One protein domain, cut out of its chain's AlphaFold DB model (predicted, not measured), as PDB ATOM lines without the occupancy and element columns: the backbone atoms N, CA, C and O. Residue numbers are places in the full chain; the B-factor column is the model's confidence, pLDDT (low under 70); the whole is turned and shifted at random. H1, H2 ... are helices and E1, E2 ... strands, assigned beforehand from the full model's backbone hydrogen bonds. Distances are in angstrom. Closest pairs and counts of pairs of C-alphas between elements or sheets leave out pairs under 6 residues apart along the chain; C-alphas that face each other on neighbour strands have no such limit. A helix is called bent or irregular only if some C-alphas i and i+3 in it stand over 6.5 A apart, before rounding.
ATOM      1  N   VAL A 447     133.810 118.687 212.552       89.06
ATOM      2  CA  VAL A 447     135.158 118.537 212.010       89.06
ATOM      3  C   VAL A 447     135.213 117.264 211.191       89.06
ATOM      4  O   VAL A 447     134.932 116.186 211.708       89.06
ATOM      5  N   ASN A 448     135.633 117.394 209.940       88.81
ATOM      6  CA  ASN A 448     135.968 116.260 209.097       88.81
ATOM      7  C   ASN A 448     137.403 116.399 208.603       88.81
ATOM      8  O   ASN A 448     137.805 117.481 208.173       88.81
ATOM      9  N   CYS A 449     138.160 115.304 208.612       88.25
ATOM     10  CA  CYS A 449     139.530 115.300 208.112       88.25
ATOM     11  C   CYS A 449     139.684 114.366 206.913       88.25
ATOM     12  O   CYS A 449     139.094 113.286 206.868       88.25
ATOM     13  N   VAL A 450     140.515 114.779 205.962       88.69
ATOM     14  CA  VAL A 450     140.936 113.989 204.803       88.69
ATOM     15  C   VAL A 450     142.459 113.947 204.800       88.69
ATOM     16  O   VAL A 450     143.102 114.985 204.933       88.69
ATOM     17  N   LYS A 451     143.028 112.749 204.668       88.56
ATOM     18  CA  LYS A 451     144.472 112.541 204.515       88.56
ATOM     19  C   LYS A 451     144.725 111.938 203.142       88.56
ATOM     20  O   LYS A 451     144.140 110.906 202.830       88.56
ATOM     21  N   GLU A 452     145.561 112.587 202.344       87.06
ATOM     22  CA  GLU A 452     145.872 112.174 200.973       87.06
ATOM     23  C   GLU A 452     147.353 112.384 200.672       87.06
ATOM     24  O   GLU A 452     147.909 113.442 200.963       87.06
ATOM     25  N   SER A 453     147.978 111.400 200.033       86.00
ATOM     26  CA  SER A 453     149.368 111.488 199.583       86.00
ATOM     27  C   SER A 453     149.404 111.829 198.098       86.00
ATOM     28  O   SER A 453     148.871 111.097 197.262       86.00
ATOM     29  N   ILE A 454     150.067 112.925 197.742       83.50
ATOM     30  CA  ILE A 454     150.212 113.373 196.355       83.50
ATOM     31  C   ILE A 454     151.674 113.344 195.910       83.50
ATOM     32  O   ILE A 454     152.600 113.526 196.699       83.50
ATOM     33  N   LYS A 455     151.887 113.143 194.608       81.31
ATOM     34  CA  LYS A 455     153.203 113.276 193.968       81.31
ATOM     35  C   LYS A 455     153.275 114.621 193.262       81.31
ATOM     36  O   LYS A 455     152.430 114.901 192.409       81.31
ATOM     37  N   ILE A 456     154.267 115.437 193.607       72.94
ATOM     38  CA  ILE A 456     154.406 116.783 193.045       72.94
ATOM     39  C   ILE A 456     154.858 116.689 191.578       72.94
ATOM     40  O   ILE A 456     155.916 116.154 191.272       72.94
ATOM     41  N   GLN A 457     154.053 117.231 190.665       66.56
ATOM     42  CA  GLN A 457     154.308 117.325 189.230       66.56
ATOM     43  C   GLN A 457     154.765 118.734 188.825       66.56
ATOM     44  O   GLN A 457     154.152 119.735 189.197       66.56
ATOM     45  N   HIS A 458     155.799 118.806 187.980       61.62
ATOM     46  CA  HIS A 458     156.397 120.064 187.510       61.62
ATOM     47  C   HIS A 458     155.546 120.828 186.481       61.62
ATOM     48  O   HIS A 458     155.629 122.051 186.398       61.62
ATOM     49  N   VAL A 459     154.737 120.123 185.679       59.81
ATOM     50  CA  VAL A 459     154.065 120.697 184.492       59.81
ATOM     51  C   VAL A 459     152.662 121.230 184.807       59.81
ATOM     52  O   VAL A 459     152.199 122.173 184.167       59.81
ATOM     53  N   ARG A 460     151.970 120.650 185.799       65.00
ATOM     54  CA  ARG A 460     150.635 121.083 186.243       65.00
ATOM     55  C   ARG A 460     150.534 121.007 187.767       65.00
ATOM     56  O   ARG A 460     150.242 119.942 188.296       65.00
ATOM     57  N   PRO A 461     150.721 122.125 188.482       76.75
ATOM     58  CA  PRO A 461     150.679 122.142 189.941       76.75
ATOM     59  C   PRO A 461     149.251 122.176 190.512       76.75
ATOM     60  O   PRO A 461     149.061 122.706 191.600       76.75
ATOM     61  N   ILE A 462     148.243 121.691 189.779       83.44
ATOM     62  CA  ILE A 462     146.831 121.736 190.184       83.44
ATOM     63  C   ILE A 462     146.384 120.322 190.540       83.44
ATOM     64  O   ILE A 462     146.454 119.424 189.702       83.44
ATOM     65  N   TYR A 463     145.885 120.147 191.760       85.06
ATOM     66  CA  TYR A 463     145.463 118.857 192.296       85.06
ATOM     67  C   TYR A 463     144.040 118.966 192.822       85.06
ATOM     68  O   TYR A 463     143.701 119.929 193.504       85.06
ATOM     69  N   SER A 464     143.221 117.963 192.511       87.25
ATOM     70  CA  SER A 464     141.854 117.843 193.011       87.25
ATOM     71  C   SER A 464     141.782 116.658 193.964       87.25
ATOM     72  O   SER A 464     141.964 115.518 193.539       87.25
ATOM     73  N   ILE A 465     141.465 116.923 195.228       87.38
ATOM     74  CA  ILE A 465     141.214 115.901 196.246       87.38
ATOM     75  C   ILE A 465     139.713 115.674 196.356       87.38
ATOM     76  O   ILE A 465     138.949 116.632 196.454       87.38
ATOM     77  N   LYS A 466     139.287 114.409 196.334       88.62
ATOM     78  CA  LYS A 466     137.893 114.042 196.597       88.62
ATOM     79  C   LYS A 466     137.646 114.001 198.099       88.62
ATOM     80  O   LYS A 466     138.450 113.451 198.842       88.62
ATOM     81  N   THR A 467     136.517 114.538 198.535       85.62
ATOM     82  CA  THR A 467     136.068 114.446 199.922       85.62
ATOM     83  C   THR A 467     135.029 113.328 200.046       85.62
ATOM     84  O   THR A 467     134.143 113.218 199.195       85.62
ATOM     85  N   PRO A 468     135.091 112.488 201.095       82.50
ATOM     86  CA  PRO A 468     134.106 111.426 201.314       82.50
ATOM     87  C   PRO A 468     132.740 111.950 201.795       82.50
ATOM     88  O   PRO A 468     131.808 111.175 201.981       82.50
ATOM     89  N   PHE A 469     132.611 113.261 201.989       81.88
ATOM     90  CA  PHE A 469     131.414 113.960 202.444       81.88
ATOM     91  C   PHE A 469     131.173 115.207 201.592       81.88
ATOM     92  O   PHE A 469     132.073 115.684 200.891       81.88
ATOM     93  N   LEU A 470     129.946 115.724 201.663       85.44
ATOM     94  CA  LEU A 470     129.520 116.875 200.880       85.44
ATOM     95  C   LEU A 470     130.022 118.194 201.483       85.44
ATOM     96  O   LEU A 470     129.951 118.400 202.692       85.44
ATOM     97  N   LEU A 471     130.506 119.087 200.623       86.62
ATOM     98  CA  LEU A 471     130.944 120.441 200.962       86.62
ATOM     99  C   LEU A 471     129.827 121.462 200.717       86.62
ATOM    100  O   LEU A 471     128.966 121.265 199.854       86.62
ATOM    101  N   SER A 472     129.864 122.576 201.451       85.94
ATOM    102  CA  SER A 472     128.897 123.675 201.341       85.94
ATOM    103  C   SER A 472     129.566 125.053 201.439       85.94
ATOM    104  O   SER A 472     130.699 125.166 201.908       85.94
ATOM    105  N   GLU A 473     128.840 126.107 201.045       78.94
ATOM    106  CA  GLU A 473     129.274 127.523 200.968       78.94
ATOM    107  C   GLU A 473     129.594 128.184 202.332       78.94
ATOM    108  O   GLU A 473     129.630 129.403 202.469       78.94
ATOM    109  N   LYS A 474     129.785 127.396 203.389       81.25
ATOM    110  CA  LYS A 474     130.151 127.877 204.730       81.25
ATOM    111  C   LYS A 474     131.247 127.045 205.380       81.25
ATOM    112  O   LYS A 474     131.584 127.260 206.539       81.25
ATOM    113  N   CYS A 475     131.792 126.073 204.655       87.06
ATOM    114  CA  CYS A 475     132.891 125.284 205.173       87.06
ATOM    115  C   CYS A 475     134.192 126.095 205.128       87.06
ATOM    116  O   CYS A 475     134.463 126.816 204.161       87.06
ATOM    117  N   SER A 476     135.029 125.910 206.142       89.25
ATOM    118  CA  SER A 476     136.400 126.420 206.165       89.25
ATOM    119  C   SER A 476     137.381 125.263 206.036       89.25
ATOM    120  O   SER A 476     137.237 124.237 206.699       89.25
ATOM    121  N   ILE A 477     138.380 125.430 205.172       89.19
ATOM    122  CA  ILE A 477     139.405 124.433 204.862       89.19
ATOM    123  C   ILE A 477     140.730 124.880 205.461       89.19
ATOM    124  O   ILE A 477     141.259 125.935 205.109       89.19
ATOM    125  N   LEU A 478     141.301 124.041 206.315       89.38
ATOM    126  CA  LEU A 478     142.643 124.192 206.851       89.38
ATOM    127  C   LEU A 478     143.507 123.061 206.295       89.38
ATOM    128  O   LEU A 478     143.069 121.914 206.231       89.38
ATOM    129  N   ILE A 479     144.724 123.387 205.872       86.38
ATOM    130  CA  ILE A 479     145.632 122.429 205.238       86.38
ATOM    131  C   ILE A 479     146.932 122.413 206.032       86.38
ATOM    132  O   ILE A 479     147.577 123.449 206.185       86.38
ATOM    133  N   ASN A 480     147.301 121.232 206.514       84.62
ATOM    134  CA  ASN A 480     148.607 120.935 207.071       84.62
ATOM    135  C   ASN A 480     149.355 120.002 206.109       84.62
ATOM    136  O   ASN A 480     148.750 119.181 205.415       84.62
ATOM    137  N   VAL A 481     150.668 120.182 206.017       79.44
ATOM    138  CA  VAL A 481     151.478 119.597 204.950       79.44
ATOM    139  C   VAL A 481     152.742 118.998 205.530       79.44
ATOM    140  O   VAL A 481     153.595 119.716 206.061       79.44
ATOM    141  N   THR A 482     152.904 117.695 205.342       75.25
ATOM    142  CA  THR A 482     154.118 116.967 205.701       75.25
ATOM    143  C   THR A 482     154.825 116.495 204.435       75.25
ATOM    144  O   THR A 482     154.213 115.995 203.494       75.25
ATOM    145  N   THR A 483     156.134 116.732 204.369       70.44
ATOM    146  CA  THR A 483     156.971 116.398 203.212       70.44
ATOM    147  C   THR A 483     158.298 115.844 203.691       70.44
ATOM    148  O   THR A 483     158.903 116.426 204.591       70.44
ATOM    149  N   ASP A 484     158.800 114.813 203.013       62.03
ATOM    150  CA  ASP A 484     160.117 114.211 203.287       62.03
ATOM    151  C   ASP A 484     161.288 115.145 202.929       62.03
ATOM    152  O   ASP A 484     162.447 114.861 203.223       62.03
ATOM    153  N   TYR A 485     160.986 116.268 202.274       61.88
ATOM    154  CA  TYR A 485     161.956 117.252 201.815       61.88
ATOM    155  C   TYR A 485     161.636 118.648 202.356       61.88
ATOM    156  O   TYR A 485     160.465 119.043 202.431       61.88
ATOM    157  N   GLU A 486     162.667 119.436 202.668       56.47
ATOM    158  CA  GLU A 486     162.537 120.840 203.070       56.47
ATOM    159  C   GLU A 486     162.151 121.727 201.878       56.47
ATOM    160  O   GLU A 486     162.951 122.465 201.309       56.47
ATOM    161  N   SER A 487     160.895 121.641 201.456       57.94
ATOM    162  CA  SER A 487     160.378 122.430 200.342       57.94
ATOM    163  C   SER A 487     159.511 123.587 200.833       57.94
ATOM    164  O   SER A 487     158.662 123.439 201.718       57.94
ATOM    165  N   LYS A 488     159.738 124.759 200.233       65.56
ATOM    166  CA  LYS A 488     158.972 125.989 200.439       65.56
ATOM    167  C   LYS A 488     157.741 125.950 199.524       65.56
ATOM    168  O   LYS A 488     157.703 126.582 198.467       65.56
ATOM    169  N   ASN A 489     156.774 125.108 199.881       70.62
ATOM    170  CA  ASN A 489     155.546 124.937 199.110       70.62
ATOM    171  C   ASN A 489     154.444 125.838 199.657       70.62
ATOM    172  O   ASN A 489     154.061 125.721 200.817       70.62
ATOM    173  N   ILE A 490     153.904 126.695 198.796       75.00
ATOM    174  CA  ILE A 490     152.721 127.503 199.084       75.00
ATOM    175  C   ILE A 490     151.517 126.778 198.491       75.00
ATOM    176  O   ILE A 490     151.503 126.477 197.295       75.00
ATOM    177  N   ILE A 491     150.502 126.511 199.310       80.00
ATOM    178  CA  ILE A 491     149.269 125.857 198.862       80.00
ATOM    179  C   ILE A 491     148.166 126.894 198.789       80.00
ATOM    180  O   ILE A 491     147.799 127.479 199.805       80.00
ATOM    181  N   LYS A 492     147.604 127.083 197.597       84.50
ATOM    182  CA  LYS A 492     146.503 128.010 197.343       84.50
ATOM    183  C   LYS A 492     145.245 127.251 196.933       84.50
ATOM    184  O   LYS A 492     145.285 126.484 195.976       84.50
ATOM    185  N   LEU A 493     144.120 127.503 197.602       86.44
ATOM    186  CA  LEU A 493     142.814 127.031 197.138       86.44
ATOM    187  C   LEU A 493     142.462 127.704 195.799       86.44
ATOM    188  O   LEU A 493     142.539 128.929 195.686       86.44
ATOM    189  N   VAL A 494     142.091 126.909 194.797       87.62
ATOM    190  CA  VAL A 494     141.667 127.395 193.474       87.62
ATOM    191  C   VAL A 494     140.148 127.418 193.399       87.62
ATOM    192  O   VAL A 494     139.561 128.468 193.167       87.62
ATOM    193  N   GLU A 495     139.523 126.263 193.620       90.75
ATOM    194  CA  GLU A 495     138.078 126.080 193.518       90.75
ATOM    195  C   GLU A 495     137.625 124.865 194.336       90.75
ATOM    196  O   GLU A 495     138.438 124.027 194.741       90.75
ATOM    197  N   TRP A 496     136.320 124.750 194.560       91.81
ATOM    198  CA  TRP A 496     135.703 123.593 195.202       91.81
ATOM    199  C   TRP A 496     134.448 123.142 194.456       91.81
ATOM    200  O   TRP A 496     133.818 123.900 193.719       91.81
ATOM    201  N   SER A 497     134.082 121.881 194.660       88.81
ATOM    202  CA  SER A 497     132.815 121.298 194.223       88.81
ATOM    203  C   SER A 497     132.151 120.580 195.397       88.81
ATOM    204  O   SER A 497     132.735 120.462 196.473       88.81
ATOM    205  N   ARG A 498     130.940 120.042 195.211       85.94
ATOM    206  CA  ARG A 498     130.213 119.359 196.294       85.94
ATOM    207  C   ARG A 498     130.981 118.201 196.935       85.94
ATOM    208  O   ARG A 498     130.664 117.871 198.064       85.94
ATOM    209  N   ASN A 499     131.949 117.586 196.263       88.50
ATOM    210  CA  ASN A 499     132.719 116.461 196.800       88.50
ATOM    211  C   ASN A 499     134.217 116.543 196.473       88.50
ATOM    212  O   ASN A 499     134.898 115.515 196.432       88.50
ATOM    213  N   SER A 500     134.739 117.734 196.171       89.19
ATOM    214  CA  SER A 500     136.163 117.892 195.892       89.19
ATOM    215  C   SER A 500     136.694 119.285 196.194       89.19
ATOM    216  O   SER A 500     135.977 120.281 196.119       89.19
ATOM    217  N   ILE A 501     137.989 119.341 196.483       90.88
ATOM    218  CA  ILE A 501     138.751 120.566 196.718       90.88
ATOM    219  C   ILE A 501     139.906 120.583 195.727       90.88
ATOM    220  O   ILE A 501     140.687 119.631 195.673       90.88
ATOM    221  N   THR A 502     140.033 121.671 194.972       90.19
ATOM    222  CA  THR A 502     141.115 121.867 194.011       90.19
ATOM    223  C   THR A 502     142.079 122.926 194.525       90.19
ATOM    224  O   THR A 502     141.695 124.073 194.759       90.19
ATOM    225  N   PHE A 503     143.353 122.576 194.659       87.69
ATOM    226  CA  PHE A 503     144.407 123.487 195.105       87.69
ATOM    227  C   PHE A 503     145.574 123.519 194.125       87.69
ATOM    228  O   PHE A 503     145.818 122.591 193.353       87.69
ATOM    229  N   GLN A 504     146.302 124.627 194.177       86.19
ATOM    230  CA  GLN A 504     147.524 124.869 193.442       86.19
ATOM    231  C   GLN A 504     148.711 124.849 194.404       86.19
ATOM    232  O   GLN A 504     148.702 125.563 195.406       86.19
ATOM    233  N   ILE A 505     149.747 124.076 194.077       80.56
ATOM    234  CA  ILE A 505     151.001 124.040 194.839       80.56
ATOM    235  C   ILE A 505     152.066 124.852 194.110       80.56
ATOM    236  O   ILE A 505     152.546 124.471 193.046       80.56
ATOM    237  N   ILE A 506     152.470 125.969 194.697       76.88
ATOM    238  CA  ILE A 506     153.535 126.818 194.173       76.88
ATOM    239  C   ILE A 506     154.804 126.495 194.961       76.88
ATOM    240  O   ILE A 506     154.938 126.886 196.116       76.88
ATOM    241  N   ASN A 507     155.728 125.756 194.346       67.19
ATOM    242  CA  ASN A 507     157.016 125.423 194.953       67.19
ATOM    243  C   ASN A 507     158.042 126.524 194.637       67.19
ATOM    244  O   ASN A 507     158.315 126.787 193.460       67.19
ATOM    245  N   SER A 508     158.601 127.176 195.662       53.06
ATOM    246  CA  SER A 508     159.616 128.217 195.463       53.06
ATOM    247  C   SER A 508     161.046 127.666 195.354       53.06
ATOM    248  O   SER A 508     161.894 128.335 194.769       53.06
ATOM    249  N   THR A 509     161.322 126.453 195.849       52.69
ATOM    250  CA  THR A 509     162.672 125.853 195.888       52.69
ATOM    251  C   THR A 509     163.087 125.216 194.555       52.69
ATOM    252  O   THR A 509     164.257 125.234 194.194       52.69
ATOM    253  N   ILE A 510     162.142 124.718 193.748       49.34
ATOM    254  CA  ILE A 510     162.474 124.057 192.463       49.34
ATOM    255  C   ILE A 510     163.021 125.044 191.415       49.34
ATOM    256  O   ILE A 510     163.683 124.638 190.462       49.34
ATOM    257  N   LYS A 511     162.809 126.355 191.587       44.47
ATOM    258  CA  LYS A 511     163.377 127.351 190.669       44.47
ATOM    259  C   LYS A 511     164.892 127.541 190.825       44.47
ATOM    260  O   LYS A 511     165.485 128.067 189.887       44.47
ATOM    261  N   SER A 512     165.513 127.152 191.946       43.75
ATOM    262  CA  SER A 512     166.923 127.481 192.217       43.75
ATOM    263  C   SER A 512     167.933 126.351 192.000       43.75
ATOM    264  O   SER A 512     169.105 126.664 191.840       43.75
ATOM    265  N   ILE A 523     158.915 113.686 194.530       68.44
ATOM    266  CA  ILE A 523     158.650 114.196 195.880       68.44
ATOM    267  C   ILE A 523     157.201 113.852 196.248       68.44
ATOM    268  O   ILE A 523     156.255 114.338 195.613       68.44
ATOM    269  N   SER A 524     157.035 113.008 197.266       77.12
ATOM    270  CA  SER A 524     155.763 112.760 197.941       77.12
ATOM    271  C   SER A 524     155.460 113.867 198.943       77.12
ATOM    272  O   SER A 524     156.337 114.358 199.656       77.12
ATOM    273  N   MET A 525     154.196 114.265 198.988       79.94
ATOM    274  CA  MET A 525     153.659 115.187 199.974       79.94
ATOM    275  C   MET A 525     152.390 114.585 200.554       79.94
ATOM    276  O   MET A 525     151.474 114.242 199.806       79.94
ATOM    277  N   ASP A 526     152.329 114.532 201.876       86.06
ATOM    278  CA  ASP A 526     151.141 114.130 202.607       86.06
ATOM    279  C   ASP A 526     150.356 115.382 202.991       86.06
ATOM    280  O   ASP A 526     150.845 116.295 203.665       86.06
ATOM    281  N   LEU A 527     149.128 115.440 202.492       86.62
ATOM    282  CA  LEU A 527     148.188 116.518 202.722       86.62
ATOM    283  C   LEU A 527     147.175 116.082 203.756       86.62
ATOM    284  O   LEU A 527     146.434 115.116 203.570       86.62
ATOM    285  N   HIS A 528     147.117 116.857 204.823       89.44
ATOM    286  CA  HIS A 528     146.128 116.708 205.859       89.44
ATOM    287  C   HIS A 528     145.185 117.898 205.780       89.44
ATOM    288  O   HIS A 528     145.584 119.051 205.939       89.44
ATOM    289  N   ILE A 529     143.924 117.623 205.478       89.06
ATOM    290  CA  ILE A 529     142.911 118.642 205.233       89.06
ATOM    291  C   ILE A 529     141.860 118.530 206.323       89.06
ATOM    292  O   ILE A 529     141.170 117.518 206.415       89.06
ATOM    293  N   CYS A 530     141.725 119.582 207.120       91.06
ATOM    294  CA  CYS A 530     140.660 119.738 208.096       91.06
ATOM    295  C   CYS A 530     139.568 120.633 207.510       91.06
ATOM    296  O   CYS A 530     139.833 121.736 207.029       91.06
ATOM    297  N   ILE A 531     138.338 120.136 207.530       89.62
ATOM    298  CA  ILE A 531     137.153 120.823 207.035       89.62
ATOM    299  C   ILE A 531     136.232 121.068 208.219       89.62
ATOM    300  O   ILE A 531     135.702 120.136 208.828       89.62
ATOM    301  N   LEU A 532     136.045 122.345 208.525       89.00
ATOM    302  CA  LEU A 532     135.137 122.812 209.556       89.00
ATOM    303  C   LEU A 532     133.812 123.164 208.893       89.00
ATOM    304  O   LEU A 532     133.762 124.048 208.039       89.00
ATOM    305  N   SER A 533     132.751 122.453 209.263       80.81
ATOM    306  CA  SER A 533     131.396 122.736 208.786       80.81
ATOM    307  C   SER A 533     130.623 123.413 209.903       80.81
ATOM    308  O   SER A 533     130.354 122.804 210.942       80.81
ATOM    309  N   SER A 534     130.316 124.696 209.723       68.69
ATOM    310  CA  SER A 534     129.592 125.447 210.735       68.69
ATOM    311  C   SER A 534     128.887 126.682 210.185       68.69
ATOM    312  O   SER A 534     129.348 127.304 209.234       68.69
ATOM    313  N   ASP A 535     127.793 127.074 210.840       67.31
ATOM    314  CA  ASP A 535     127.244 128.427 210.724       67.31
ATOM    315  C   ASP A 535     128.084 129.465 211.498       67.31
ATOM    316  O   ASP A 535     127.897 130.673 211.319       67.31
ATOM    317  N   TYR A 536     129.015 129.014 212.349       72.06
ATOM    318  CA  TYR A 536     129.945 129.877 213.069       72.06
ATOM    319  C   TYR A 536     131.007 130.430 212.112       72.06
ATOM    320  O   TYR A 536     131.657 129.691 211.380       72.06
ATOM    321  N   LYS A 537     131.199 131.753 212.136       80.31
ATOM    322  CA  LYS A 537     132.187 132.455 211.293       80.31
ATOM    323  C   LYS A 537     133.590 132.483 211.909       80.31
ATOM    324  O   LYS A 537     134.533 132.959 211.277       80.31
ATOM    325  N   SER A 538     133.716 132.015 213.142       87.06
ATOM    326  CA  SER A 538     134.859 132.276 214.004       87.06
ATOM    327  C   SER A 538     135.062 131.169 215.033       87.06
ATOM    328  O   SER A 538     134.126 130.462 215.402       87.06
ATOM    329  N   LEU A 539     136.309 131.027 215.481       88.75
ATOM    330  CA  LEU A 539     136.721 130.161 216.579       88.75
ATOM    331  C   LEU A 539     136.995 131.003 217.812       88.75
ATOM    332  O   LEU A 539     137.668 132.035 217.737       88.75
ATOM    333  N   LYS A 540     136.513 130.528 218.956       91.31
ATOM    334  CA  LYS A 540     136.840 131.116 220.253       91.31
ATOM    335  C   LYS A 540     138.100 130.478 220.803       91.31
ATOM    336  O   LYS A 540     138.357 129.318 220.503       91.31
ATOM    337  N   ILE A 541     138.859 131.220 221.604       91.12
ATOM    338  CA  ILE A 541     140.166 130.779 222.100       91.12
ATOM    339  C   ILE A 541     140.076 130.229 223.520       91.12
ATOM    340  O   ILE A 541     139.725 130.954 224.452       91.12
ATOM    341  N   ASP A 542     140.450 128.956 223.664       90.06
ATOM    342  CA  ASP A 542     140.517 128.234 224.935       90.06
ATOM    343  C   ASP A 542     141.733 128.674 225.771       90.06
ATOM    344  O   ASP A 542     141.597 129.028 226.942       90.06
ATOM    345  N   CYS A 543     142.918 128.689 225.156       85.75
ATOM    346  CA  CYS A 543     144.189 128.985 225.817       85.75
ATOM    347  C   CYS A 543     144.724 130.356 225.390       85.75
ATOM    348  O   CYS A 543     145.160 130.549 224.251       85.75
ATOM    349  N   ASP A 555     138.635 132.512 208.390       82.88
ATOM    350  CA  ASP A 555     139.459 132.894 207.232       82.88
ATOM    351  C   ASP A 555     140.922 133.191 207.606       82.88
ATOM    352  O   ASP A 555     141.836 133.002 206.793       82.88
ATOM    353  N   LEU A 556     141.178 133.577 208.859       85.06
ATOM    354  CA  LEU A 556     142.533 133.712 209.378       85.06
ATOM    355  C   LEU A 556     143.224 132.347 209.411       85.06
ATOM    356  O   LEU A 556     144.347 132.226 208.927       85.06
ATOM    357  N   PHE A 557     142.538 131.300 209.869       82.75
ATOM    358  CA  PHE A 557     143.097 129.949 209.961       82.75
ATOM    359  C   PHE A 557     143.284 129.273 208.597       82.75
ATOM    360  O   PHE A 557     144.254 128.543 208.399       82.75
ATOM    361  N   GLY A 558     142.367 129.496 207.652       85.06
ATOM    362  CA  GLY A 558     142.275 128.680 206.440       85.06
ATOM    363  C   GLY A 558     141.679 129.400 205.235       85.06
ATOM    364  O   GLY A 558     141.877 130.599 205.046       85.06
ATOM    365  N   TYR A 559     140.990 128.642 204.389       86.31
ATOM    366  CA  TYR A 559     140.270 129.125 203.217       86.31
ATOM    367  C   TYR A 559     138.772 128.912 203.398       86.31
ATOM    368  O   TYR A 559     138.348 127.807 203.727       86.31
ATOM    369  N   ASN A 560     137.964 129.934 203.129       87.69
ATOM    370  CA  ASN A 560     136.511 129.792 203.143       87.69
ATOM    371  C   ASN A 560     135.996 129.354 201.771       87.69
ATOM    372  O   ASN A 560     136.429 129.863 200.730       87.69
ATOM    373  N   LEU A 561     135.052 128.419 201.784       87.56
ATOM    374  CA  LEU A 561     134.293 128.043 200.603       87.56
ATOM    375  C   LEU A 561     133.182 129.063 200.388       87.56
ATOM    376  O   LEU A 561     132.333 129.247 201.251       87.56
ATOM    377  N   THR A 562     133.203 129.733 199.243       87.00
ATOM    378  CA  THR A 562     132.220 130.746 198.861       87.00
ATOM    379  C   THR A 562     131.643 130.410 197.493       87.00
ATOM    380  O   THR A 562     132.138 129.533 196.780       87.00
ATOM    381  N   LYS A 563     130.583 131.105 197.083       85.12
ATOM    382  CA  LYS A 563     130.060 130.943 195.726       85.12
ATOM    383  C   LYS A 563     131.079 131.334 194.651       85.12
ATOM    384  O   LYS A 563     131.111 130.718 193.593       85.12
ATOM    385  N   ASP A 564     131.939 132.307 194.941       85.62
ATOM    386  CA  ASP A 564     132.913 132.837 193.980       85.62
ATOM    387  C   ASP A 564     133.973 131.807 193.566       85.62
ATOM    388  O   ASP A 564     134.493 131.871 192.455       85.62
ATOM    389  N   ASN A 565     134.296 130.856 194.450       85.88
ATOM    390  CA  ASN A 565     135.239 129.771 194.175       85.88
ATOM    391  C   ASN A 565     134.549 128.409 193.964       85.88
ATOM    392  O   ASN A 565     135.221 127.377 193.980       85.88
ATOM    393  N   PHE A 566     133.228 128.387 193.745       87.88
ATOM    394  CA  PHE A 566     132.473 127.169 193.457       87.88
ATOM    395  C   PHE A 566     132.500 126.824 191.962       87.88
ATOM    396  O   PHE A 566     132.139 127.634 191.107       87.88
ATOM    397  N   ASN A 567     132.875 125.588 191.635       84.06
ATOM    398  CA  ASN A 567     132.871 125.097 190.263       84.06
ATOM    399  C   ASN A 567     131.521 124.446 189.912       84.06
ATOM    400  O   ASN A 567     131.305 123.248 190.125       84.06
ATOM    401  N   GLU A 568     130.621 125.234 189.313       71.00
ATOM    402  CA  GLU A 568     129.300 124.770 188.856       71.00
ATOM    403  C   GLU A 568     129.384 123.691 187.757       71.00
ATOM    404  O   GLU A 568     128.508 122.830 187.661       71.00
ATOM    405  N   ASN A 569     130.456 123.657 186.956       62.38
ATOM    406  CA  ASN A 569     130.572 122.739 185.814       62.38
ATOM    407  C   ASN A 569     130.772 121.266 186.224       62.38
ATOM    408  O   ASN A 569     130.609 120.367 185.395       62.38
ATOM    409  N   LEU A 570     131.104 121.002 187.493       57.03
ATOM    410  CA  LEU A 570     131.257 119.652 188.049       57.03
ATOM    411  C   LEU A 570     129.948 119.063 188.611       57.03
ATOM    412  O   LEU A 570     129.932 117.886 188.973       57.03
ATOM    413  N   LEU A 571     128.841 119.820 188.624       50.62
ATOM    414  CA  LEU A 571     127.505 119.320 189.002       50.62
ATOM    415  C   LEU A 571     126.962 118.265 188.021       50.62
ATOM    416  O   LEU A 571     126.224 117.372 188.422       50.62
TER     417      LEU A 571
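This is residues 447 to 512, 523 to 543 and 555 to 571 of the 623 residues of an uncharacterized protein of Rhizophagus irregularis (strain DAOM 181602 / DAOM 197198 / MUCL 43194) (UniProt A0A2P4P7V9). What shape do these coordinates draw? Two strongly twisted three-stranded sheets, E1 E6 E3 and E2 E5 E4, stand face to face as a sandwich with strands crossed at 44 degrees; E7 lies away from both, and H1 only grazes the second sheet. What makes it up? The printed part has 104 residues, mostly strand, with seven named strands and then one named helix; both sheets are antiparallel. How large is it? It is compact, with a radius of gyration of the C-alphas of 14.4 A, and flat, spanning 43 by 42 by 22 A.

Where do the strands run? From C-alpha 447 at (135.158, 118.537, 212.010), E1 takes residues 447 to 455, 26.1 A; E2 462 to 466, 13.4 A; E3 475 to 483, 25.7 A; E4 489 to 497, 23.5 A. E5 takes residues 500 to 507, 22.2 A; E6 524 to 533, 28.5 A; E7 538 to 540, 6.7 A. What comes last? H1, residues 568 to 571, 5.7 A long, ends with C-alpha 571 at (127.505, 119.320, 189.002).

What joins the strands? Within hydrogen-bond range are N 450 and O 529 of E1 and E6, 2.9 A, and N 478 and O 530 of E3 and E6, 2.8 A; likewise N 463 and O 503 of E2 and E5, 2.9 A, and N 492 and O 504 of the hairpin E4 and E5, 2.9 A. Where do the sheets approach? E3 and E4 are near each other, closest 8.1 A. And H1? C-alphas 497 of E4 and 570 are its closest pair, 6.6 A; H1 is too short for an O i to N i+4 pair, and its one O i to N i+3 pair is within range.

Where is it cut? Residues 513 to 522 and 544 to 554 are not printed, with C-alpha gaps of 16.1 A and 19.6 A. Are links long? Of the links printed whole, none is. Where is confidence low? Residues under 70 include 484 to 488 and 507 to 512.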